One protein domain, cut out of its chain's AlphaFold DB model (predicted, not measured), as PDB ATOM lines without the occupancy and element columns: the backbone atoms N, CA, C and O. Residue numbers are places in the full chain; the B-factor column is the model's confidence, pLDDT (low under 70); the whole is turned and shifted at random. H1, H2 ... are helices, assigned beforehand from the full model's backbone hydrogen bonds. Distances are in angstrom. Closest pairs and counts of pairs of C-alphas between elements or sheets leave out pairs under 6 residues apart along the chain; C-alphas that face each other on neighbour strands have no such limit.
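What this domain is: This is residues 58 to 119 of the 275 residues of an uncharacterized protein of Flavobacterium columnare (UniProt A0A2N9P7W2). The model has little regular structure: two short helices, H1 and H2, pack about perpendicular to each other, and long loops, residues 58 to 74 and 96 to 119, make much of the rest. Loop tips at Ala 63 and Ser 102 mark opposite ends of the long axis, and short antiparallel pairings tie residues 67 to 68 to residues 60 to 61 and 113 to 114. The printed part has 62 residues, with H1 then H2 and no named strand; its class is all helix, with 18 residues in named elements. It is compact, with a radius of gyration of the C-alphas of 10.6 A, and elongated, spanning 35 by 21 by 19 A.

How they stand to each other: H2, residues 86 to 95, touches H1, residues 75 to 82, about perpendicular at 83 degrees. Their closest C-alphas, of Gln 86 and Ala 79, are 5.1 A apart. In both, every O i to N i+4 pair is within hydrogen-bond range.

Where its parts are: H2 measures 14.2 A from first to last C-alpha and ends at C-alpha 95 (174.785, 160.613, 193.500). H1 measures 10.4 A, from C-alpha 75 (182.368, 153.679, 186.130).

The domain as a whole: The C-alphas farthest apart, of Ala 63 and Ser 102, are 35.0 A apart. The printed part has no cut, and the link from H1 to H2 is tight. No printed residue is under 70 in pLDDT.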
ATOM      1  N   GLN A  58     193.613 159.512 183.779       73.88
ATOM      2  CA  GLN A  58     192.572 158.934 184.646       73.88
ATOM      3  C   GLN A  58     192.079 159.958 185.687       73.88
ATOM      4  O   GLN A  58     192.648 161.038 185.804       73.88
ATOM      5  N   TRP A  59     191.028 159.621 186.445       89.25
ATOM      6  CA  TRP A  59     190.502 160.408 187.574       89.25
ATOM      7  C   TRP A  59     191.576 161.105 188.422       89.25
ATOM      8  O   TRP A  59     192.604 160.515 188.749       89.25
ATOM      9  N   GLU A  60     191.293 162.330 188.871       88.69
ATOM     10  CA  GLU A  60     192.232 163.118 189.677       88.69
ATOM     11  C   GLU A  60     191.599 163.643 190.964       88.69
ATOM     12  O   GLU A  60     190.428 164.018 190.998       88.69
ATOM     13  N   TRP A  61     192.394 163.721 192.031       91.25
ATOM     14  CA  TRP A  61     192.013 164.446 193.241       91.25
ATOM     15  C   TRP A  61     192.365 165.926 193.104       91.25
ATOM     16  O   TRP A  61     193.538 166.266 192.932       91.25
ATOM     17  N   ASP A  62     191.388 166.819 193.268       88.94
ATOM     18  CA  ASP A  62     191.662 168.255 193.325       88.94
ATOM     19  C   ASP A  62     192.317 168.676 194.660       88.94
ATOM     20  O   ASP A  62     192.509 167.882 195.589       88.94
ATOM     21  N   ALA A  63     192.690 169.956 194.768       87.25
ATOM     22  CA  ALA A  63     193.328 170.505 195.967       87.25
ATOM     23  C   ALA A  63     192.433 170.453 197.223       87.25
ATOM     24  O   ALA A  63     192.943 170.473 198.340       87.25
ATOM     25  N   THR A  64     191.111 170.376 197.050       89.75
ATOM     26  CA  THR A  64     190.127 170.302 198.141       89.75
ATOM     27  C   THR A  64     189.732 168.865 198.502       89.75
ATOM     28  O   THR A  64     189.022 168.649 199.489       89.75
ATOM     29  N   GLY A  65     190.230 167.884 197.740       92.19
ATOM     30  CA  GLY A  65     189.969 166.460 197.920       92.19
ATOM     31  C   GLY A  65     188.745 165.944 197.165       92.19
ATOM     32  O   GLY A  65     188.327 164.821 197.434       92.19
ATOM     33  N   ASN A  66     188.164 166.718 196.243       95.75
ATOM     34  CA  ASN A  66     187.114 166.205 195.358       95.75
ATOM     35  C   ASN A  66     187.723 165.366 194.241       95.75
ATOM     36  O   ASN A  66     188.877 165.567 193.859       95.75
ATOM     37  N   LEU A  67     186.918 164.466 193.687       95.75
ATOM     38  CA  LEU A  67     187.325 163.633 192.565       95.75
ATOM     39  C   LEU A  67     186.870 164.268 191.247       95.75
ATOM     40  O   LEU A  67     185.689 164.561 191.087       95.75
ATOM     41  N   VAL A  68     187.783 164.474 190.305       94.19
ATOM     42  CA  VAL A  68     187.535 165.143 189.023       94.19
ATOM     43  C   VAL A  68     187.699 164.146 187.882       94.19
ATOM     44  O   VAL A  68     188.712 163.454 187.796       94.19
ATOM     45  N   ALA A  69     186.687 164.069 187.018       93.00
ATOM     46  CA  ALA A  69     186.699 163.208 185.840       93.00
ATOM     47  C   ALA A  69     187.571 163.787 184.719       93.00
ATOM     48  O   ALA A  69     187.500 164.981 184.426       93.00
ATOM     49  N   GLN A  70     188.311 162.925 184.033       88.38
ATOM     50  CA  GLN A  70     189.097 163.237 182.841       88.38
ATOM     51  C   GLN A  70     188.446 162.671 181.570       88.38
ATOM     52  O   GLN A  70     187.435 161.958 181.592       88.38
ATOM     53  N   LYS A  71     189.020 163.007 180.411       84.19
ATOM     54  CA  LYS A  71     188.545 162.519 179.113       84.19
ATOM     55  C   LYS A  71     188.628 160.988 179.040       84.19
ATOM     56  O   LYS A  71     189.710 160.412 179.049       84.19
ATOM     57  N   GLY A  72     187.478 160.336 178.860       83.75
ATOM     58  CA  GLY A  72     187.377 158.876 178.725       83.75
ATOM     59  C   GLY A  72     187.048 158.137 180.024       83.75
ATOM     60  O   GLY A  72     186.855 156.917 179.991       83.75
ATOM     61  N   ASP A  73     186.920 158.858 181.141       91.00
ATOM     62  CA  ASP A  73     186.502 158.257 182.398       91.00
ATOM     63  C   ASP A  73     185.084 157.693 182.348       91.00
ATOM     64  O   ASP A  73     184.209 158.120 181.592       91.00
ATOM     65  N   ASN A  74     184.869 156.666 183.163       91.75
ATOM     66  CA  ASN A  74     183.601 155.973 183.308       91.75
ATOM     67  C   ASN A  74     183.572 155.220 184.650       91.75
ATOM     68  O   ASN A  74     184.494 155.298 185.463       91.75
ATOM     69  N   SER A  75     182.514 154.447 184.890       94.06
ATOM     70  CA  SER A  75     182.368 153.679 186.130       94.06
ATOM     71  C   SER A  75     183.473 152.652 186.370       94.06
ATOM     72  O   SER A  75     183.807 152.389 187.521       94.06
ATOM     73  N   TYR A  76     184.030 152.050 185.315       93.50
ATOM     74  CA  TYR A  76     185.113 151.075 185.454       93.50
ATOM     75  C   TYR A  76     186.424 151.758 185.841       93.50
ATOM     76  O   TYR A  76     187.107 151.266 186.740       93.50
ATOM     77  N   SER A  77     186.757 152.896 185.215       94.19
ATOM     78  CA  SER A  77     187.957 153.651 185.593       94.19
ATOM     79  C   SER A  77     187.846 154.197 187.018       94.19
ATOM     80  O   SER A  77     188.803 154.074 187.777       94.19
ATOM     81  N   MET A  78     186.661 154.661 187.437       95.50
ATOM     82  CA  MET A  78     186.436 155.127 188.815       95.50
ATOM     83  C   MET A  78     186.567 153.988 189.825       95.50
ATOM     84  O   MET A  78     187.206 154.141 190.862       95.50
ATOM     85  N   ALA A  79     185.984 152.826 189.517       96.50
ATOM     86  CA  ALA A  79     186.080 151.644 190.363       96.50
ATOM     87  C   ALA A  79     187.535 151.209 190.558       96.50
ATOM     88  O   ALA A  79     187.951 150.946 191.684       96.50
ATOM     89  N   LYS A  80     188.324 151.199 189.478       95.44
ATOM     90  CA  LYS A  80     189.756 150.899 189.533       95.44
ATOM     91  C   LYS A  80     190.514 151.937 190.363       95.44
ATOM     92  O   LYS A  80     191.252 151.549 191.263       95.44
ATOM     93  N   PHE A  81     190.287 153.225 190.104       94.75
ATOM     94  CA  PHE A  81     190.949 154.332 190.796       94.75
ATOM     95  C   PHE A  81     190.689 154.316 192.312       94.75
ATOM     96  O   PHE A  81     191.615 154.428 193.117       94.75
ATOM     97  N   LEU A  82     189.435 154.097 192.716       96.31
ATOM     98  CA  LEU A  82     189.030 154.045 194.123       96.31
ATOM     99  C   LEU A  82     189.261 152.675 194.786       96.31
ATOM    100  O   LEU A  82     189.085 152.547 195.994       96.31
ATOM    101  N   GLY A  83     189.626 151.639 194.022       95.88
ATOM    102  CA  GLY A  83     189.793 150.279 194.545       95.88
ATOM    103  C   GLY A  83     188.478 149.642 195.004       95.88
ATOM    104  O   GLY A  83     188.424 149.001 196.051       95.88
ATOM    105  N   THR A  84     187.397 149.838 194.247       96.31
ATOM    106  CA  THR A  84     186.054 149.340 194.576       96.31
ATOM    107  C   THR A  84     185.387 148.635 193.389       96.31
ATOM    108  O   THR A  84     186.002 148.422 192.348       96.31
ATOM    109  N   SER A  85     184.126 148.220 193.534       97.00
ATOM    110  CA  SER A  85     183.366 147.588 192.449       97.00
ATOM    111  C   SER A  85     182.773 148.618 191.481       97.00
ATOM    112  O   SER A  85     182.468 149.749 191.861       97.00
ATOM    113  N   GLN A  86     182.515 148.211 190.234       96.50
ATOM    114  CA  GLN A  86     181.802 149.054 189.263       96.50
ATOM    115  C   GLN A  86     180.424 149.497 189.785       96.50
ATOM    116  O   GLN A  86     180.014 150.632 189.558       96.50
ATOM    117  N   SER A  87     179.719 148.628 190.517       96.19
ATOM    118  CA  SER A  87     178.425 148.956 191.130       96.19
ATOM    119  C   SER A  87     178.558 150.087 192.155       96.19
ATOM    120  O   SER A  87     177.794 151.050 192.122       96.19
ATOM    121  N   ASN A  88     179.581 150.026 193.010       97.44
ATOM    122  CA  ASN A  88     179.872 151.075 193.987       97.44
ATOM    123  C   ASN A  88     180.246 152.397 193.305       97.44
ATOM    124  O   ASN A  88     179.732 153.449 193.681       97.44
ATOM    125  N   ALA A  89     181.082 152.343 192.265       97.00
ATOM    126  CA  ALA A  89     181.399 153.509 191.447       97.00
ATOM    127  C   ALA A  89     180.142 154.127 190.820       97.00
ATOM    128  O   ALA A  89     179.930 155.332 190.929       97.00
ATOM    129  N   MET A  90     179.252 153.310 190.251       96.25
ATOM    130  CA  MET A  90     177.977 153.789 189.713       96.25
ATOM    131  C   MET A  90     177.083 154.430 190.777       96.25
ATOM    132  O   MET A  90     176.431 155.426 190.482       96.25
ATOM    133  N   GLN A  91     177.060 153.926 192.016       96.50
ATOM    134  CA  GLN A  91     176.315 154.580 193.101       96.50
ATOM    135  C   GLN A  91     176.836 155.996 193.381       96.50
ATOM    136  O   GLN A  91     176.038 156.917 193.557       96.50
ATOM    137  N   MET A  92     178.160 156.178 193.393       97.44
ATOM    138  CA  MET A  92     178.788 157.486 193.602       97.44
ATOM    139  C   MET A  92     178.551 158.428 192.410       97.44
ATOM    140  O   MET A  92     178.167 159.580 192.608       97.44
ATOM    141  N   LEU A  93     178.677 157.922 191.179       96.50
ATOM    142  CA  LEU A  93     178.376 158.662 189.950       96.50
ATOM    143  C   LEU A  93     176.914 159.129 189.902       96.50
ATOM    144  O   LEU A  93     176.652 160.310 189.674       96.50
ATOM    145  N   ASN A  94     175.971 158.231 190.198       96.19
ATOM    146  CA  ASN A  94     174.542 158.545 190.247       96.19
ATOM    147  C   ASN A  94     174.236 159.618 191.302       96.19
ATOM    148  O   ASN A  94     173.429 160.511 191.052       96.19
ATOM    149  N   ARG A  95     174.911 159.575 192.462       95.31
ATOM    150  CA  ARG A  95     174.785 160.613 193.500       95.31
ATOM    151  C   ARG A  95     175.273 161.980 193.012       95.31
ATOM    152  O   ARG A  95     174.710 162.993 193.408       95.31
ATOM    153  N   GLY A  96     176.266 162.004 192.123       93.81
ATOM    154  CA  GLY A  96     176.737 163.203 191.422       93.81
ATOM    155  C   GLY A  96     175.944 163.571 190.159       93.81
ATOM    156  O   GLY A  96     176.403 164.415 189.390       93.81
ATOM    157  N   GLY A  97     174.785 162.947 189.913       94.56
ATOM    158  CA  GLY A  97     173.904 163.266 188.782       94.56
ATOM    159  C   GLY A  97     174.299 162.632 187.444       94.56
ATOM    160  O   GLY A  97     173.740 162.994 186.406       94.56
ATOM    161  N   VAL A  98     175.247 161.693 187.441       96.25
ATOM    162  CA  VAL A  98     175.618 160.947 186.234       96.25
ATOM    163  C   VAL A  98     174.664 159.776 186.035       96.25
ATOM    164  O   VAL A  98     174.404 159.018 186.956       96.25
ATOM    165  N   THR A  99     174.159 159.599 184.822       95.19
ATOM    166  CA  THR A  99     173.236 158.526 184.438       95.19
ATOM    167  C   THR A  99     173.662 157.903 183.114       95.19
ATOM    168  O   THR A  99     174.231 158.586 182.259       95.19
ATOM    169  N   ALA A 100     173.343 156.625 182.916       93.19
ATOM    170  CA  ALA A 100     173.507 155.950 181.633       93.19
ATOM    171  C   ALA A 100     172.274 156.154 180.738       93.19
ATOM    172  O   ALA A 100     171.140 156.083 181.210       93.19
ATOM    173  N   ASN A 101     172.483 156.357 179.436       91.00
ATOM    174  CA  ASN A 101     171.402 156.271 178.454       91.00
ATOM    175  C   ASN A 101     171.038 154.804 178.140       91.00
ATOM    176  O   ASN A 101     171.658 153.868 178.645       91.00
ATOM    177  N   SER A 102     170.064 154.585 177.252       91.75
ATOM    178  CA  SER A 102     169.613 153.241 176.845       91.75
ATOM    179  C   SER A 102     170.698 152.355 176.216       91.75
ATOM    180  O   SER A 102     170.518 151.144 176.135       91.75
ATOM    181  N   LYS A 103     171.825 152.934 175.782       88.81
ATOM    182  CA  LYS A 103     172.988 152.224 175.229       88.81
ATOM    183  C   LYS A 103     174.109 152.021 176.260       88.81
ATOM    184  O   LYS A 103     175.187 151.571 175.888       88.81
ATOM    185  N   GLY A 104     173.892 152.385 177.526       85.06
ATOM    186  CA  GLY A 104     174.895 152.273 178.589       85.06
ATOM    187  C   GLY A 104     175.950 153.385 178.595       85.06
ATOM    188  O   GLY A 104     176.902 153.309 179.367       85.06
ATOM    189  N   ILE A 105     175.803 154.423 177.764       86.69
ATOM    190  CA  ILE A 105     176.753 155.543 177.713       86.69
ATOM    191  C   ILE A 105     176.408 156.525 178.831       86.69
ATOM    192  O   ILE A 105     175.274 157.005 178.909       86.69
ATOM    193  N   LEU A 106     177.389 156.824 179.681       93.31
ATOM    194  CA  LEU A 106     177.262 157.787 180.772       93.31
ATOM    195  C   LEU A 106     177.262 159.222 180.233       93.31
ATOM    196  O   LEU A 106     178.038 159.554 179.342       93.31
ATOM    197  N   ASN A 107     176.447 160.098 180.820       94.56
ATOM    198  CA  ASN A 107     176.480 161.549 180.575       94.56
ATOM    199  C   ASN A 107     177.588 162.277 181.376       94.56
ATOM    200  O   ASN A 107     177.447 163.464 181.678       94.56
ATOM    201  N   LEU A 108     178.663 161.566 181.732       94.00
ATOM    202  CA  LEU A 108     179.808 162.100 182.467       94.00
ATOM    203  C   LEU A 108     180.588 163.084 181.586       94.00
ATOM    204  O   LEU A 108     180.858 162.796 180.419       94.00
ATOM    205  N   LYS A 109     180.955 164.238 182.146       91.50
ATOM    206  CA  LYS A 109     181.723 165.271 181.438       91.50
ATOM    207  C   LYS A 109     183.157 165.325 181.953       91.50
ATOM    208  O   LYS A 109     183.386 165.215 183.154       91.50
ATOM    209  N   GLU A 110     184.100 165.564 181.049       90.25
ATOM    210  CA  GLU A 110     185.466 165.948 181.417       90.25
ATOM    211  C   GLU A 110     185.430 167.203 182.308       90.25
ATOM    212  O   GLU A 110     184.660 168.135 182.060       90.25
ATOM    213  N   GLY A 111     186.216 167.196 183.383       88.62
ATOM    214  CA  GLY A 111     186.242 168.237 184.407       88.62
ATOM    215  C   GLY A 111     185.075 168.198 185.400       88.62
ATOM    216  O   GLY A 111     185.015 169.050 186.289       88.62
ATOM    217  N   GLN A 112     184.138 167.245 185.292       94.06
ATOM    218  CA  GLN A 112     183.068 167.105 186.281       94.06
ATOM    219  C   GLN A 112     183.655 166.693 187.635       94.06
ATOM    220  O   GLN A 112     184.320 165.665 187.745       94.06
ATOM    221  N   SER A 113     183.381 167.500 188.661       95.12
ATOM    222  CA  SER A 113     183.860 167.285 190.027       95.12
ATOM    223  C   SER A 113     182.794 166.619 190.900       95.12
ATOM    224  O   SER A 113     181.616 166.986 190.861       95.12
ATOM    225  N   PHE A 114     183.220 165.645 191.701       96.56
ATOM    226  CA  PHE A 114     182.419 164.915 192.674       96.56
ATOM    227  C   PHE A 114     182.908 165.270 194.069       96.56
ATOM    228  O   PHE A 114     184.026 164.921 194.455       96.56
ATOM    229  N   ALA A 115     182.046 165.954 194.823       96.31
ATOM    230  CA  ALA A 115     182.345 166.365 196.186       96.31
ATOM    231  C   ALA A 115     182.783 165.167 197.037       96.31
ATOM    232  O   ALA A 115     182.115 164.129 197.023       96.31
ATOM    233  N   LYS A 116     183.866 165.328 197.802       95.06
ATOM    234  CA  LYS A 116     184.414 164.268 198.666       95.06
ATOM    235  C   LYS A 116     183.366 163.653 199.605       95.06
ATOM    236  O   LYS A 116     183.321 162.438 199.766       95.06
ATOM    237  N   ASP A 117     182.432 164.466 200.099       93.19
ATOM    238  CA  ASP A 117     181.356 164.044 201.007       93.19
ATOM    239  C   ASP A 117     180.328 163.110 200.335       93.19
ATOM    240  O   ASP A 117     179.530 162.457 201.006       93.19
ATOM    241  N   ASN A 118     180.342 163.015 199.001       95.56
ATOM    242  CA  ASN A 118     179.498 162.112 198.218       95.56
ATOM    243  C   ASN A 118     180.218 160.826 197.783       95.56
ATOM    244  O   ASN A 118     179.562 159.912 197.259       95.56
ATOM    245  N   LEU A 119     181.531 160.732 198.018       97.44
ATOM    246  CA  LEU A 119     182.372 159.586 197.669       97.44
ATOM    247  C   LEU A 119     182.298 158.515 198.755       97.44
ATOM    248  O   LEU A 119     183.264 158.213 199.453       97.44
TER     249      LEU A 119